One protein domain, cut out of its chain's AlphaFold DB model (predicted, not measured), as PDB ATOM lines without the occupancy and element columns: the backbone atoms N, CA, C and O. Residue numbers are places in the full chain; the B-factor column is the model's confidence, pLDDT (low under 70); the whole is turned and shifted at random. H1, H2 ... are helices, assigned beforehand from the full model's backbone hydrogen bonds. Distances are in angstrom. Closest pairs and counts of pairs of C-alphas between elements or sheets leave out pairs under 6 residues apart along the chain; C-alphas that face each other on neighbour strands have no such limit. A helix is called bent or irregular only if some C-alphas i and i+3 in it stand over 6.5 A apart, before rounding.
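What this domain is: This is residues 12 to 123 of the 212 residues of an uncharacterized protein of Aphanomyces invadans (UniProt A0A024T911). A small head of three helices, H3, H4 and H5, has a long arm that makes most of the length: H2 reaches out from the first turn of H5, and a thin stretch, with residues 19 to 25 and 27 to 32 sticking out free, leads on to the short helix H1 at the far end. In the head H3 and H4 cross about perpendicular, and H4 folds back into H5 as a helical hairpin. The printed part has 112 residues with five named helices, in the order H1 H2 H3 H4 H5, and no named strand; the class is all helix. It is only just extended, close to loose, with a radius of gyration of the C-alphas of 20.1 A, and spans 59 by 35 by 20 A.

How they stand to each other: H1, residues 12 to 20, touches no helix, and its residues 12 to 17 stand free. H2, residues 40 to 51, touches H5, residues 101 to 108, with residues 49 to 51 alone; the closest C-alphas, those of Cys 50 and Asn 101, are 5.3 A apart, and the helices run the same way at a shallow tilt of 13 degrees. H3, residues 64 to 78, touches H4, residues 86 to 97, about perpendicular at 77 degrees; the closest C-alphas, those of Met 70 and Ala 93, are 5.5 A apart. H3 and H5 only just touch, with 3 pairs of C-alphas within 8 A, the closest being Leu 74 and Ile 108 at 6.0 A. H4 and H5 form a helical hairpin, opposite ways at a steep tilt of 40 degrees, and touch with the C-alphas of Ile 96 and His 104 closest, 6.1 A apart; H4 does so with residues 96 to 97 alone. H5 is the hub, touching three helices, and the helix packing is mostly crossed, with one of four tilts shallow. H2 and H4 are apart. Residues 82 to 83 pair with residues 121 to 122, antiparallel. Every O i to N i+4 pair is within hydrogen-bond range in H1, H2, H3 and H4; in H5 2 of 4 are.

Where its parts are: H1 begins at C-alpha 12 (-52.695, -6.595, 24.281). H2 is 15.0 A long, and is neither bent nor irregular, but only just: C-alphas 48 and 51 are 6.1 A apart. H3 is 20.7 A long and H4 16.3 A. H5 is irregular, with C-alphas 102 and 105 7.2 A apart, and ends at C-alpha 108 (-24.127, -14.584, -3.847).

The domain as a whole: The C-alphas farthest apart, of Asp 20 and Tyr 85, are 59.8 A apart. The printed part has no cut. The links H1 to H2 and H2 to H3 are long, H3 to H4 is short and H4 to H5 tight. The mean pLDDT of the printed part is 84.8; under 70 are residue 30, residues 32 to 36, residue 50, residues 52 to 54 and residue 60.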
ATOM      1  N   GLU A  12     -52.004  -7.590  23.457       89.94
ATOM      2  CA  GLU A  12     -52.695  -6.595  24.281       89.94
ATOM      3  C   GLU A  12     -51.718  -5.878  25.219       89.94
ATOM      4  O   GLU A  12     -51.735  -4.651  25.311       89.94
ATOM      5  N   HIS A  13     -50.804  -6.625  25.847       87.31
ATOM      6  CA  HIS A  13     -49.774  -6.059  26.720       87.31
ATOM      7  C   HIS A  13     -48.793  -5.166  25.941       87.31
ATOM      8  O   HIS A  13     -48.394  -4.107  26.427       87.31
ATOM      9  N   ALA A  14     -48.438  -5.548  24.709       84.00
ATOM     10  CA  ALA A  14     -47.622  -4.713  23.832       84.00
ATOM     11  C   ALA A  14     -48.343  -3.410  23.452       84.00
ATOM     12  O   ALA A  14     -47.759  -2.330  23.546       84.00
ATOM     13  N   HIS A  15     -49.616  -3.502  23.056       84.75
ATOM     14  CA  HIS A  15     -50.423  -2.345  22.672       84.75
ATOM     15  C   HIS A  15     -50.626  -1.371  23.831       84.75
ATOM     16  O   HIS A  15     -50.482  -0.161  23.641       84.75
ATOM     17  N   GLN A  16     -50.908  -1.883  25.029       88.75
ATOM     18  CA  GLN A  16     -51.057  -1.054  26.219       88.75
ATOM     19  C   GLN A  16     -49.754  -0.315  26.537       88.75
ATOM     20  O   GLN A  16     -49.756   0.906  26.662       88.75
ATOM     21  N   TYR A  17     -48.619  -1.020  26.526       86.44
ATOM     22  CA  TYR A  17     -47.312  -0.412  26.777       86.44
ATOM     23  C   TYR A  17     -46.959   0.697  25.773       86.44
ATOM     24  O   TYR A  17     -46.464   1.754  26.172       86.44
ATOM     25  N   LEU A  18     -47.230   0.475  24.481       85.06
ATOM     26  CA  LEU A  18     -47.011   1.470  23.424       85.06
ATOM     27  C   LEU A  18     -47.920   2.695  23.588       85.06
ATOM     28  O   LEU A  18     -47.476   3.819  23.359       85.06
ATOM     29  N   THR A  19     -49.168   2.488  24.010       86.88
ATOM     30  CA  THR A  19     -50.131   3.575  24.243       86.88
ATOM     31  C   THR A  19     -49.714   4.426  25.444       86.88
ATOM     32  O   THR A  19     -49.614   5.651  25.330       86.88
ATOM     33  N   ASP A  20     -49.366   3.773  26.556       88.75
ATOM     34  CA  ASP A  20     -48.948   4.407  27.814       88.75
ATOM     35  C   ASP A  20     -47.666   5.236  27.665       88.75
ATOM     36  O   ASP A  20     -47.403   6.158  28.438       88.75
ATOM     37  N   HIS A  21     -46.856   4.924  26.655       86.38
ATOM     38  CA  HIS A  21     -45.578   5.576  26.426       86.38
ATOM     39  C   HIS A  21     -45.462   6.216  25.035       86.38
ATOM     40  O   HIS A  21     -44.360   6.367  24.507       86.38
ATOM     41  N   SER A  22     -46.590   6.656  24.479       82.44
ATOM     42  CA  SER A  22     -46.702   7.287  23.154       82.44
ATOM     43  C   SER A  22     -45.797   8.508  22.927       82.44
ATOM     44  O   SER A  22     -45.478   8.832  21.787       82.44
ATOM     45  N   SER A  23     -45.338   9.171  23.992       87.00
ATOM     46  CA  SER A  23     -44.432  10.328  23.931       87.00
ATOM     47  C   SER A  23     -42.937   9.976  23.956       87.00
ATOM     48  O   SER A  23     -42.098  10.879  23.960       87.00
ATOM     49  N   LYS A  24     -42.570   8.685  23.996       85.06
ATOM     50  CA  LYS A  24     -41.175   8.224  24.072       85.06
ATOM     51  C   LYS A  24     -40.725   7.563  22.768       85.06
ATOM     52  O   LYS A  24     -41.507   6.948  22.054       85.06
ATOM     53  N   ASN A  25     -39.424   7.641  22.495       80.94
ATOM     54  CA  ASN A  25     -38.795   6.910  21.398       80.94
ATOM     55  C   ASN A  25     -38.369   5.513  21.864       80.94
ATOM     56  O   ASN A  25     -37.742   5.374  22.917       80.94
ATOM     57  N   PHE A  26     -38.648   4.494  21.049       78.00
ATOM     58  CA  PHE A  26     -38.275   3.104  21.319       78.00
ATOM     59  C   PHE A  26     -37.335   2.562  20.250       78.00
ATOM     60  O   PHE A  26     -37.468   2.865  19.067       78.00
ATOM     61  N   THR A  27     -36.423   1.685  20.665       76.38
ATOM     62  CA  THR A  27     -35.717   0.779  19.757       76.38
ATOM     63  C   THR A  27     -36.371  -0.590  19.857       76.38
ATOM     64  O   THR A  27     -36.325  -1.218  20.913       76.38
ATOM     65  N   ILE A  28     -36.968  -1.062  18.764       74.94
ATOM     66  CA  ILE A  28     -37.558  -2.401  18.694       74.94
ATOM     67  C   ILE A  28     -36.472  -3.381  18.248       74.94
ATOM     68  O   ILE A  28     -35.897  -3.233  17.170       74.94
ATOM     69  N   ALA A  29     -36.194  -4.390  19.072       71.00
ATOM     70  CA  ALA A  29     -35.344  -5.514  18.700       71.00
ATOM     71  C   ALA A  29     -36.232  -6.709  18.341       71.00
ATOM     72  O   ALA A  29     -36.866  -7.298  19.212       71.00
ATOM     73  N   ILE A  30     -36.281  -7.065  17.058       66.75
ATOM     74  CA  ILE A  30     -37.012  -8.246  16.589       66.75
ATOM     75  C   ILE A  30     -36.045  -9.426  16.590       66.75
ATOM     76  O   ILE A  30     -35.109  -9.488  15.789       66.75
ATOM     77  N   LEU A  31     -36.264 -10.366  17.503       70.44
ATOM     78  CA  LEU A  31     -35.466 -11.581  17.596       70.44
ATOM     79  C   LEU A  31     -36.070 -12.647  16.680       70.44
ATOM     80  O   LEU A  31     -36.950 -13.390  17.095       70.44
ATOM     81  N   LYS A  32     -35.573 -12.753  15.441       65.44
ATOM     82  CA  LYS A  32     -36.061 -13.733  14.448       65.44
ATOM     83  C   LYS A  32     -36.089 -15.184  14.969       65.44
ATOM     84  O   LYS A  32     -36.937 -15.957  14.541       65.44
ATOM     85  N   TRP A  33     -35.185 -15.534  15.886       68.12
ATOM     86  CA  TRP A  33     -35.058 -16.884  16.452       68.12
ATOM     87  C   TRP A  33     -35.132 -16.921  17.986       68.12
ATOM     88  O   TRP A  33     -34.878 -17.960  18.583       68.12
ATOM     89  N   GLY A  34     -35.444 -15.794  18.637       68.31
ATOM     90  CA  GLY A  34     -35.293 -15.649  20.091       68.31
ATOM     91  C   GLY A  34     -36.185 -16.575  20.916       68.31
ATOM     92  O   GLY A  34     -35.768 -17.003  21.983       68.31
ATOM     93  N   ASP A  35     -37.373 -16.907  20.412       66.94
ATOM     94  CA  ASP A  35     -38.317 -17.786  21.112       66.94
ATOM     95  C   ASP A  35     -38.104 -19.281  20.791       66.94
ATOM     96  O   ASP A  35     -38.674 -20.145  21.454       66.94
ATOM     97  N   PHE A  36     -37.258 -19.599  19.801       64.75
ATOM     98  CA  PHE A  36     -36.913 -20.973  19.403       64.75
ATOM     99  C   PHE A  36     -35.606 -21.476  20.032       64.75
ATOM    100  O   PHE A  36     -35.303 -22.659  19.936       64.75
ATOM    101  N   VAL A  37     -34.832 -20.591  20.668       72.50
ATOM    102  CA  VAL A  37     -33.554 -20.919  21.310       72.50
ATOM    103  C   VAL A  37     -33.715 -20.767  22.820       72.50
ATOM    104  O   VAL A  37     -33.413 -19.717  23.386       72.50
ATOM    105  N   ASN A  38     -34.234 -21.811  23.470       74.94
ATOM    106  CA  ASN A  38     -34.576 -21.783  24.896       74.94
ATOM    107  C   ASN A  38     -33.534 -22.505  25.758       74.94
ATOM    108  O   ASN A  38     -33.365 -22.182  26.934       74.94
ATOM    109  N   THR A  39     -32.813 -23.461  25.175       78.19
ATOM    110  CA  THR A  39     -31.772 -24.235  25.853       78.19
ATOM    111  C   THR A  39     -30.393 -24.014  25.231       78.19
ATOM    112  O   THR A  39     -30.242 -23.538  24.104       78.19
ATOM    113  N   ALA A  40     -29.343 -24.389  25.967       77.25
ATOM    114  CA  ALA A  40     -27.981 -24.393  25.433       77.25
ATOM    115  C   ALA A  40     -27.821 -25.359  24.241       77.25
ATOM    116  O   ALA A  40     -26.981 -25.113  23.375       77.25
ATOM    117  N   ALA A  41     -28.632 -26.424  24.179       81.19
ATOM    118  CA  ALA A  41     -28.656 -27.360  23.060       81.19
ATOM    119  C   ALA A  41     -29.253 -26.702  21.808       81.19
ATOM    120  O   ALA A  41     -28.596 -26.709  20.768       81.19
ATOM    121  N   ASP A  42     -30.400 -26.027  21.938       78.69
ATOM    122  CA  ASP A  42     -31.045 -25.288  20.840       78.69
ATOM    123  C   ASP A  42     -30.104 -24.216  20.277       78.69
ATOM    124  O   ASP A  42     -30.018 -23.993  19.072       78.69
ATOM    125  N   LEU A  43     -29.349 -23.553  21.160       77.19
ATOM    126  CA  LEU A  43     -28.389 -22.525  20.771       77.19
ATOM    127  C   LEU A  43     -27.212 -23.116  19.994       77.19
ATOM    128  O   LEU A  43     -26.724 -22.491  19.049       77.19
ATOM    129  N   ASN A  44     -26.742 -24.297  20.394       78.88
ATOM    130  CA  ASN A  44     -25.662 -24.984  19.702       78.88
ATOM    131  C   ASN A  44     -26.124 -25.496  18.333       78.88
ATOM    132  O   ASN A  44     -25.457 -25.240  17.338       78.88
ATOM    133  N   GLU A  45     -27.299 -26.121  18.266       80.38
ATOM    134  CA  GLU A  45     -27.912 -26.574  17.017       80.38
ATOM    135  C   GLU A  45     -28.140 -25.406  16.048       80.38
ATOM    136  O   GLU A  45     -27.726 -25.460  14.887       80.38
ATOM    137  N   PHE A  46     -28.698 -24.298  16.541       76.19
ATOM    138  CA  PHE A  46     -28.875 -23.082  15.756       76.19
ATOM    139  C   PHE A  46     -27.542 -22.526  15.244       76.19
ATOM    140  O   PHE A  46     -27.436 -22.116  14.086       76.19
ATOM    141  N   ARG A  47     -26.494 -22.522  16.080       76.38
ATOM    142  CA  ARG A  47     -25.155 -22.101  15.655       76.38
ATOM    143  C   ARG A  47     -24.621 -22.984  14.537       76.38
ATOM    144  O   ARG A  47     -24.128 -22.436  13.556       76.38
ATOM    145  N   THR A  48     -24.744 -24.300  14.662       74.88
ATOM    146  CA  THR A  48     -24.267 -25.250  13.651       74.88
ATOM    147  C   THR A  48     -25.033 -25.113  12.337       74.88
ATOM    148  O   THR A  48     -24.422 -25.127  11.277       74.88
ATOM    149  N   GLN A  49     -26.353 -24.929  12.385       72.38
ATOM    150  CA  GLN A  49     -27.175 -24.862  11.173       72.38
ATOM    151  C   GLN A  49     -27.124 -23.491  10.483       72.38
ATOM    152  O   GLN A  49     -27.111 -23.409   9.256       72.38
ATOM    153  N   CYS A  50     -27.126 -22.397  11.252       69.19
ATOM    154  CA  CYS A  50     -27.372 -21.057  10.712       69.19
ATOM    155  C   CYS A  50     -26.154 -20.124  10.738       69.19
ATOM    156  O   CYS A  50     -26.146 -19.138   9.995       69.19
ATOM    157  N   ILE A  51     -25.157 -20.369  11.596       72.75
ATOM    158  CA  ILE A  51     -24.063 -19.415  11.849       72.75
ATOM    159  C   ILE A  51     -22.709 -19.947  11.381       72.75
ATOM    160  O   ILE A  51     -21.983 -19.205  10.722       72.75
ATOM    161  N   ALA A  52     -22.349 -21.173  11.754       69.62
ATOM    162  CA  ALA A  52     -21.058 -21.766  11.429       69.62
ATOM    163  C   ALA A  52     -21.041 -22.285   9.981       69.62
ATOM    164  O   ALA A  52     -22.063 -22.806   9.546       69.62
ATOM    165  N   PRO A  53     -19.908 -22.201   9.258       66.31
ATOM    166  CA  PRO A  53     -19.738 -22.882   7.974       66.31
ATOM    167  C   PRO A  53     -20.082 -24.373   8.106       66.31
ATOM    168  O   PRO A  53     -19.824 -24.967   9.155       66.31
ATOM    169  N   SER A  54     -20.686 -24.973   7.078       69.75
ATOM    170  CA  SER A  54     -21.180 -26.356   7.158       69.75
ATOM    171  C   SER A  54     -20.047 -27.385   7.258       69.75
ATOM    172  O   SER A  54     -20.227 -28.434   7.876       69.75
ATOM    173  N   VAL A  55     -18.857 -27.062   6.737       75.75
ATOM    174  CA  VAL A  55     -17.636 -27.868   6.869       75.75
ATOM    175  C   VAL A  55     -16.475 -26.986   7.317       75.75
ATOM    176  O   VAL A  55     -16.003 -26.124   6.579       75.75
ATOM    177  N   GLN A  56     -15.969 -27.239   8.523       74.75
ATOM    178  CA  GLN A  56     -14.855 -26.486   9.094       74.75
ATOM    179  C   GLN A  56     -13.534 -27.262   9.037       74.75
ATOM    180  O   GLN A  56     -13.503 -28.487   9.160       74.75
ATOM    181  N   ASP A  57     -12.429 -26.538   8.873       78.12
ATOM    182  CA  ASP A  57     -11.083 -27.066   9.056       78.12
ATOM    183  C   ASP A  57     -10.721 -27.205  10.549       78.12
ATOM    184  O   ASP A  57     -11.482 -26.843  11.450       78.12
ATOM    185  N   ARG A  58      -9.517 -27.722  10.835       73.00
ATOM    186  CA  ARG A  58      -9.024 -27.910  12.214       73.00
ATOM    187  C   ARG A  58      -8.910 -26.604  13.013       73.00
ATOM    188  O   ARG A  58      -8.805 -26.667  14.234       73.00
ATOM    189  N   ALA A  59      -8.896 -25.451  12.345       76.50
ATOM    190  CA  ALA A  59      -8.832 -24.127  12.953       76.50
ATOM    191  C   ALA A  59     -10.218 -23.459  13.077       76.50
ATOM    192  O   ALA A  59     -10.310 -22.340  13.582       76.50
ATOM    193  N   GLY A  60     -11.296 -24.131  12.652       69.69
ATOM    194  CA  GLY A  60     -12.663 -23.613  12.696       69.69
ATOM    195  C   GLY A  60     -13.023 -22.669  11.540       69.69
ATOM    196  O   GLY A  60     -14.089 -22.047  11.577       69.69
ATOM    197  N   ALA A  61     -12.169 -22.535  10.521       76.56
ATOM    198  CA  ALA A  61     -12.469 -21.785   9.301       76.56
ATOM    199  C   ALA A  61     -13.212 -22.667   8.287       76.56
ATOM    200  O   ALA A  61     -13.173 -23.888   8.389       76.56
ATOM    201  N   ALA A  62     -13.886 -22.065   7.302       79.44
ATOM    202  CA  ALA A  62     -14.508 -22.824   6.214       79.44
ATOM    203  C   ALA A  62     -13.444 -23.650   5.473       79.44
ATOM    204  O   ALA A  62     -12.433 -23.096   5.024       79.44
ATOM    205  N   ALA A  63     -13.677 -24.958   5.362       85.25
ATOM    206  CA  ALA A  63     -12.766 -25.888   4.712       85.25
ATOM    207  C   ALA A  63     -12.577 -25.544   3.225       85.25
ATOM    208  O   ALA A  63     -13.435 -24.925   2.596       85.25
ATOM    209  N   GLU A  64     -11.468 -25.994   2.633       86.62
ATOM    210  CA  GLU A  64     -11.152 -25.727   1.220       86.62
ATOM    211  C   GLU A  64     -12.271 -26.192   0.271       86.62
ATOM    212  O   GLU A  64     -12.577 -25.517  -0.710       86.62
ATOM    213  N   SER A  65     -12.943 -27.304   0.592       87.12
ATOM    214  CA  SER A  65     -14.076 -27.814  -0.189       87.12
ATOM    215  C   SER A  65     -15.263 -26.847  -0.218       87.12
ATOM    216  O   SER A  65     -15.891 -26.686  -1.260       87.12
ATOM    217  N   GLU A  66     -15.554 -26.162   0.891       87.69
ATOM    218  CA  GLU A  66     -16.596 -25.128   0.926       87.69
ATOM    219  C   GLU A  66     -16.181 -23.856   0.204       87.69
ATOM    220  O   GLU A  66     -17.003 -23.229  -0.463       87.69
ATOM    221  N   GLN A  67     -14.908 -23.472   0.315       90.06
ATOM    222  CA  GLN A  67     -14.380 -22.333  -0.432       90.06
ATOM    223  C   GLN A  67     -14.522 -22.564  -1.933       90.06
ATOM    224  O   GLN A  67     -15.006 -21.681  -2.643       90.06
ATOM    225  N   GLN A  68     -14.182 -23.764  -2.399       92.44
ATOM    226  CA  GLN A  68     -14.317 -24.142  -3.796       92.44
ATOM    227  C   GLN A  68     -15.786 -24.172  -4.249       92.44
ATOM    228  O   GLN A  68     -16.117 -23.555  -5.261       92.44
ATOM    229  N   ALA A  69     -16.687 -24.779  -3.471       92.88
ATOM    230  CA  ALA A  69     -18.121 -24.800  -3.781       92.88
ATOM    231  C   ALA A  69     -18.741 -23.387  -3.831       92.88
ATOM    232  O   ALA A  69     -19.585 -23.081  -4.681       92.88
ATOM    233  N   MET A  70     -18.296 -22.487  -2.949       94.19
ATOM    234  CA  MET A  70     -18.720 -21.086  -2.950       94.19
ATOM    235  C   MET A  70     -18.206 -20.340  -4.188       94.19
ATOM    236  O   MET A  70     -18.943 -19.558  -4.787       94.19
ATOM    237  N   VAL A  71     -16.960 -20.592  -4.609       95.62
ATOM    238  CA  VAL A  71     -16.411 -20.049  -5.862       95.62
ATOM    239  C   VAL A  71     -17.219 -20.529  -7.065       95.62
ATOM    240  O   VAL A  71     -17.550 -19.721  -7.929       95.62
ATOM    241  N   GLU A  72     -17.567 -21.812  -7.120       95.69
ATOM    242  CA  GLU A  72     -18.396 -22.378  -8.191       95.69
ATOM    243  C   GLU A  72     -19.781 -21.731  -8.233       95.69
ATOM    244  O   GLU A  72     -20.232 -21.324  -9.300       95.69
ATOM    245  N   SER A  73     -20.411 -21.530  -7.074       95.31
ATOM    246  CA  SER A  73     -21.703 -20.839  -6.970       95.31
ATOM    247  C   SER A  73     -21.622 -19.384  -7.448       95.31
ATOM    248  O   SER A  73     -22.502 -18.905  -8.164       95.31
ATOM    249  N   LEU A  74     -20.541 -18.677  -7.102       96.06
ATOM    250  CA  LEU A  74     -20.297 -17.314  -7.578       96.06
ATOM    251  C   LEU A  74     -20.074 -17.268  -9.093       96.06
ATOM    252  O   LEU A  74     -20.653 -16.411  -9.759       96.06
ATOM    253  N   LYS A  75     -19.279 -18.189  -9.649       95.31
ATOM    254  CA  LYS A  75     -19.043 -18.281 -11.098       95.31
ATOM    255  C   LYS A  75     -20.305 -18.690 -11.856       95.31
ATOM    256  O   LYS A  75     -20.541 -18.159 -12.931       95.31
ATOM    257  N   ALA A  76     -21.153 -19.548 -11.296       95.06
ATOM    258  CA  ALA A  76     -22.442 -19.881 -11.899       95.06
ATOM    259  C   ALA A  76     -23.381 -18.662 -11.966       95.06
ATOM    260  O   ALA A  76     -24.109 -18.497 -12.938       95.06
ATOM    261  N   GLN A  77     -23.352 -17.791 -10.952       95.25
ATOM    262  CA  GLN A  77     -24.201 -16.598 -10.905       95.25
ATOM    263  C   GLN A  77     -23.658 -15.424 -11.740       95.25
ATOM    264  O   GLN A  77     -24.444 -14.634 -12.263       95.25
ATOM    265  N   TRP A  78     -22.333 -15.269 -11.816       94.62
ATOM    266  CA  TRP A  78     -21.683 -14.051 -12.317       94.62
ATOM    267  C   TRP A  78     -20.631 -14.278 -13.399       94.62
ATOM    268  O   TRP A  78     -20.114 -13.299 -13.935       94.62
ATOM    269  N   GLY A  79     -20.305 -15.526 -13.731       91.38
ATOM    270  CA  GLY A  79     -19.241 -15.874 -14.676       91.38
ATOM    271  C   GLY A  79     -19.498 -15.407 -16.106       91.38
ATOM    272  O   GLY A  79     -18.543 -15.213 -16.843       91.38
ATOM    273  N   ASP A  80     -20.758 -15.149 -16.469       89.81
ATOM    274  CA  ASP A  80     -21.127 -14.565 -17.765       89.81
ATOM    275  C   ASP A  80     -21.013 -13.033 -17.788       89.81
ATOM    276  O   ASP A  80     -21.018 -12.415 -18.849       89.81
ATOM    277  N   THR A  81     -20.955 -12.396 -16.616       90.38
ATOM    278  CA  THR A  81     -20.885 -10.931 -16.486       90.38
ATOM    279  C   THR A  81     -19.469 -10.465 -16.190       90.38
ATOM    280  O   THR A  81     -19.036  -9.446 -16.724       90.38
ATOM    281  N   TYR A  82     -18.753 -11.201 -15.342       92.06
ATOM    282  CA  TYR A  82     -17.436 -10.826 -14.860       92.06
ATOM    283  C   TYR A  82     -16.396 -11.908 -15.143       92.06
ATOM    284  O   TYR A  82     -16.603 -13.084 -14.858       92.06
ATOM    285  N   GLU A  83     -15.234 -11.472 -15.608       91.62
ATOM    286  CA  GLU A  83     -14.021 -12.255 -15.764       91.62
ATOM    287  C   GLU A  83     -12.968 -11.776 -14.755       91.62
ATOM    288  O   GLU A  83     -12.739 -10.576 -14.570       91.62
ATOM    289  N   ALA A  84     -12.332 -12.719 -14.062       93.81
ATOM    290  CA  ALA A  84     -11.259 -12.440 -13.113       93.81
ATOM    291  C   ALA A  84     -10.415 -13.690 -12.852       93.81
ATOM    292  O   ALA A  84     -10.871 -14.818 -13.058       93.81
ATOM    293  N   TYR A  85      -9.207 -13.489 -12.319       93.81
ATOM    294  CA  TYR A  85      -8.350 -14.571 -11.836       93.81
ATOM    295  C   TYR A  85      -9.021 -15.383 -10.721       93.81
ATOM    296  O   TYR A  85      -9.768 -14.842  -9.903       93.81
ATOM    297  N   ASP A  86      -8.694 -16.676 -10.627       92.88
ATOM    298  CA  ASP A  86      -9.277 -17.578  -9.620       92.88
ATOM    299  C   ASP A  86      -9.061 -17.089  -8.177       92.88
ATOM    300  O   ASP A  86      -9.971 -17.139  -7.350       92.88
ATOM    301  N   ALA A  87      -7.897 -16.494  -7.898       93.88
ATOM    302  CA  ALA A  87      -7.601 -15.876  -6.607       93.88
ATOM    303  C   ALA A  87      -8.605 -14.770  -6.227       93.88
ATOM    304  O   ALA A  87      -9.001 -14.669  -5.066       93.88
ATOM    305  N   THR A  88      -9.067 -13.971  -7.195       94.69
ATOM    306  CA  THR A  88     -10.062 -12.914  -6.968       94.69
ATOM    307  C   THR A  88     -11.419 -13.510  -6.590       94.69
ATOM    308  O   THR A  88     -12.060 -13.041  -5.644       94.69
ATOM    309  N   TRP A  89     -11.831 -14.585  -7.268       95.81
ATOM    310  CA  TRP A  89     -13.047 -15.328  -6.926       95.81
ATOM    311  C   TRP A  89     -12.961 -15.936  -5.526       95.81
ATOM    312  O   TRP A  89     -13.884 -15.768  -4.728       95.81
ATOM    313  N   ARG A  90     -11.825 -16.555  -5.184       94.56
ATOM    314  CA  ARG A  90     -11.557 -17.099  -3.843       94.56
ATOM    315  C   ARG A  90     -11.623 -16.022  -2.763       94.56
ATOM    316  O   ARG A  90     -12.270 -16.215  -1.737       94.56
ATOM    317  N   MET A  91     -11.029 -14.849  -2.997       93.69
ATOM    318  CA  MET A  91     -11.117 -13.719  -2.064       93.69
ATOM    319  C   MET A  91     -12.566 -13.283  -1.810       93.69
ATOM    320  O   MET A  91     -12.913 -12.916  -0.683       93.69
ATOM    321  N   TRP A  92     -13.416 -13.314  -2.839       95.12
ATOM    322  CA  TRP A  92     -14.830 -12.983  -2.699       95.12
ATOM    323  C   TRP A  92     -15.581 -14.081  -1.935       95.12
ATOM    324  O   TRP A  92     -16.261 -13.775  -0.953       95.12
ATOM    325  N   ALA A  93     -15.376 -15.348  -2.295       94.19
ATOM    326  CA  ALA A  93     -15.949 -16.497  -1.600       94.19
ATOM    327  C   ALA A  93     -15.621 -16.487  -0.098       94.19
ATOM    328  O   ALA A  93     -16.522 -16.574   0.734       94.19
ATOM    329  N   VAL A  94     -14.357 -16.253   0.272       91.88
ATOM    330  CA  VAL A  94     -13.921 -16.158   1.677       91.88
ATOM    331  C   VAL A  94     -14.631 -15.023   2.424       91.88
ATOM    332  O   VAL A  94     -14.954 -15.159   3.604       91.88
ATOM    333  N   LYS A  95     -14.905 -13.886   1.769       90.94
ATOM    334  CA  LYS A  95     -15.674 -12.795   2.394       90.94
ATOM    335  C   LYS A  95     -17.121 -13.194   2.686       90.94
ATOM    336  O   LYS A  95     -17.659 -12.727   3.690       90.94
ATOM    337  N   ILE A  96     -17.737 -14.015   1.834       92.06
ATOM    338  CA  ILE A  96     -19.099 -14.529   2.042       92.06
ATOM    339  C   ILE A  96     -19.100 -15.592   3.138       92.06
ATOM    340  O   ILE A  96     -19.883 -15.478   4.074       92.06
ATOM    341  N   LEU A  97     -18.167 -16.544   3.096       90.31
ATOM    342  CA  LEU A  97     -18.063 -17.637   4.071       90.31
ATOM    343  C   LEU A  97     -17.788 -17.164   5.506       90.31
ATOM    344  O   LEU A  97     -18.106 -17.857   6.462       90.31
ATOM    345  N   LYS A  98     -17.248 -15.951   5.684       87.94
ATOM    346  CA  LYS A  98     -17.121 -15.299   7.003       87.94
ATOM    347  C   LYS A  98     -18.447 -14.785   7.578       87.94
ATOM    348  O   LYS A  98     -18.475 -14.312   8.714       87.94
ATOM    349  N   ARG A  99     -19.526 -14.774   6.796       88.19
ATOM    350  CA  ARG A  99     -20.870 -14.369   7.230       88.19
ATOM    351  C   ARG A  99     -21.682 -15.601   7.634       88.19
ATOM    352  O   ARG A  99     -21.359 -16.695   7.190       88.19
ATOM    353  N   PRO A 100     -22.742 -15.436   8.445       84.12
ATOM    354  CA  PRO A 100     -23.639 -16.540   8.774       84.12
ATOM    355  C   PRO A 100     -24.243 -17.190   7.520       84.12
ATOM    356  O   PRO A 100     -24.647 -16.467   6.604       84.12
ATOM    357  N   ASN A 101     -24.367 -18.519   7.513       83.81
ATOM    358  CA  ASN A 101     -24.837 -19.306   6.363       83.81
ATOM    359  C   ASN A 101     -26.166 -18.817   5.791       83.81
ATOM    360  O   ASN A 101     -26.324 -18.725   4.578       83.81
ATOM    361  N   PHE A 102     -27.106 -18.407   6.648       81.31
ATOM    362  CA  PHE A 102     -28.412 -17.918   6.189       81.31
ATOM    363  C   PHE A 102     -28.331 -16.663   5.295       81.31
ATOM    364  O   PHE A 102     -29.323 -16.280   4.679       81.31
ATOM    365  N   GLN A 103     -27.183 -15.975   5.265       87.31
ATOM    366  CA  GLN A 103     -26.947 -14.804   4.418       87.31
ATOM    367  C   GLN A 103     -26.256 -15.146   3.097       87.31
ATOM    368  O   GLN A 103     -26.211 -14.279   2.226       87.31
ATOM    369  N   HIS A 104     -25.702 -16.352   2.935       90.75
ATOM    370  CA  HIS A 104     -24.850 -16.693   1.792       90.75
ATOM    371  C   HIS A 104     -25.590 -16.537   0.466       90.75
ATOM    372  O   HIS A 104     -25.132 -15.765  -0.370       90.75
ATOM    373  N   ASP A 105     -26.781 -17.122   0.316       89.56
ATOM    374  CA  ASP A 105     -27.587 -17.008  -0.914       89.56
ATOM    375  C   ASP A 105     -27.880 -15.554  -1.300       89.56
ATOM    376  O   ASP A 105     -27.796 -15.159  -2.464       89.56
ATOM    377  N   ALA A 106     -28.201 -14.724  -0.306       91.31
ATOM    378  CA  ALA A 106     -28.465 -13.308  -0.526       91.31
ATOM    379  C   ALA A 106     -27.195 -12.537  -0.918       91.31
ATOM    380  O   ALA A 106     -27.281 -11.555  -1.655       91.31
ATOM    381  N   LEU A 107     -26.028 -12.953  -0.421       92.88
ATOM    382  CA  LEU A 107     -24.733 -12.355  -0.743       92.88
ATOM    383  C   LEU A 107     -24.202 -12.814  -2.104       92.88
ATOM    384  O   LEU A 107     -23.603 -11.995  -2.794       92.88
ATOM    385  N   ILE A 108     -24.464 -14.059  -2.514       94.50
ATOM    386  CA  ILE A 108     -24.127 -14.584  -3.847       94.50
ATOM    387  C   ILE A 108     -24.861 -13.791  -4.932       94.50
ATOM    388  O   ILE A 108     -24.272 -13.452  -5.951       94.50
ATOM    389  N   ARG A 109     -26.126 -13.418  -4.703       94.25
ATOM    390  CA  ARG A 109     -26.926 -12.611  -5.648       94.25
ATOM    391  C   ARG A 109     -26.509 -11.145  -5.749       94.25
ATOM    392  O   ARG A 109     -27.064 -10.416  -6.566       94.25
ATOM    393  N   ARG A 110     -25.599 -10.667  -4.898       93.19
ATOM    394  CA  ARG A 110     -25.085  -9.294  -4.979       93.19
ATOM    395  C   ARG A 110     -23.866  -9.261  -5.901       93.19
ATOM    396  O   ARG A 110     -23.132 -10.240  -5.936       93.19
ATOM    397  N   PRO A 111     -23.633  -8.153  -6.624       91.94
ATOM    398  CA  PRO A 111     -22.428  -8.004  -7.434       91.94
ATOM    399  C   PRO A 111     -21.165  -8.002  -6.554       91.94
ATOM    400  O   PRO A 111     -21.269  -7.857  -5.324       91.94
ATOM    401  N   PRO A 112     -19.966  -8.115  -7.162       91.06
ATOM    402  CA  PRO A 112     -18.712  -8.063  -6.427       91.06
ATOM    403  C   PRO A 112     -18.637  -6.838  -5.497       91.06
ATOM    404  O   PRO A 112     -19.074  -5.744  -5.870       91.06
ATOM    405  N   PRO A 113     -18.074  -6.976  -4.281       90.50
ATOM    406  CA  PRO A 113     -17.928  -5.861  -3.353       90.50
ATOM    407  C   PRO A 113     -17.187  -4.677  -3.985       90.50
ATOM    408  O   PRO A 113     -16.207  -4.874  -4.698       90.50
ATOM    409  N   VAL A 114     -17.582  -3.444  -3.653       88.19
ATOM    410  CA  VAL A 114     -17.012  -2.208  -4.237       88.19
ATOM    411  C   VAL A 114     -15.485  -2.146  -4.117       88.19
ATOM    412  O   VAL A 114     -14.808  -1.713  -5.039       88.19
ATOM    413  N   ASN A 115     -14.909  -2.641  -3.019       88.50
ATOM    414  CA  ASN A 115     -13.452  -2.664  -2.839       88.50
ATOM    415  C   ASN A 115     -12.716  -3.733  -3.664       88.50
ATOM    416  O   ASN A 115     -11.491  -3.792  -3.627       88.50
ATOM    417  N   MET A 116     -13.445  -4.605  -4.356       91.56
ATOM    418  CA  MET A 116     -12.908  -5.656  -5.218       91.56
ATOM    419  C   MET A 116     -13.336  -5.507  -6.672       91.56
ATOM    420  O   MET A 116     -12.756  -6.182  -7.510       91.56
ATOM    421  N   ILE A 117     -14.304  -4.639  -6.989       89.50
ATOM    422  CA  ILE A 117     -14.863  -4.514  -8.342       89.50
ATOM    423  C   ILE A 117     -13.788  -4.229  -9.398       89.50
ATOM    424  O   ILE A 117     -13.848  -4.776 -10.487       89.50
ATOM    425  N   GLN A 118     -12.747  -3.471  -9.037       91.00
ATOM    426  CA  GLN A 118     -11.590  -3.166  -9.890       91.00
ATOM    427  C   GLN A 118     -10.748  -4.392 -10.289       91.00
ATOM    428  O   GLN A 118      -9.894  -4.292 -11.160       91.00
ATOM    429  N   LEU A 119     -10.935  -5.530  -9.616       92.94
ATOM    430  CA  LEU A 119     -10.247  -6.791  -9.906       92.94
ATOM    431  C   LEU A 119     -11.051  -7.685 -10.863       92.94
ATOM    432  O   LEU A 119     -10.570  -8.759 -11.226       92.94
ATOM    433  N   PHE A 120     -12.263  -7.263 -11.230       92.56
ATOM    434  CA  PHE A 120     -13.133  -7.935 -12.183       92.56
ATOM    435  C   PHE A 120     -13.247  -7.092 -13.448       92.56
ATOM    436  O   PHE A 120     -13.408  -5.874 -13.390       92.56
ATOM    437  N   HIS A 121     -13.207  -7.759 -14.591       88.44
ATOM    438  CA  HIS A 121     -13.449  -7.151 -15.891       88.44
ATOM    439  C   HIS A 121     -14.790  -7.653 -16.422       88.44
ATOM    440  O   HIS A 121     -15.176  -8.773 -16.097       88.44
ATOM    441  N   PRO A 122     -15.534  -6.863 -17.206       87.12
ATOM    442  CA  PRO A 122     -16.678  -7.391 -17.932       87.12
ATOM    443  C   PRO A 122     -16.225  -8.514 -18.868       87.12
ATOM    444  O   PRO A 122     -15.194  -8.376 -19.529       87.12
ATOM    445  N   VAL A 123     -16.984  -9.608 -18.938       85.00
ATOM    446  CA  VAL A 123     -16.739 -10.643 -19.953       85.00
ATOM    447  C   VAL A 123     -16.896 -10.002 -21.327       85.00
ATOM    448  O   VAL A 123     -17.908  -9.350 -21.596       85.00
TER     449      VAL A 123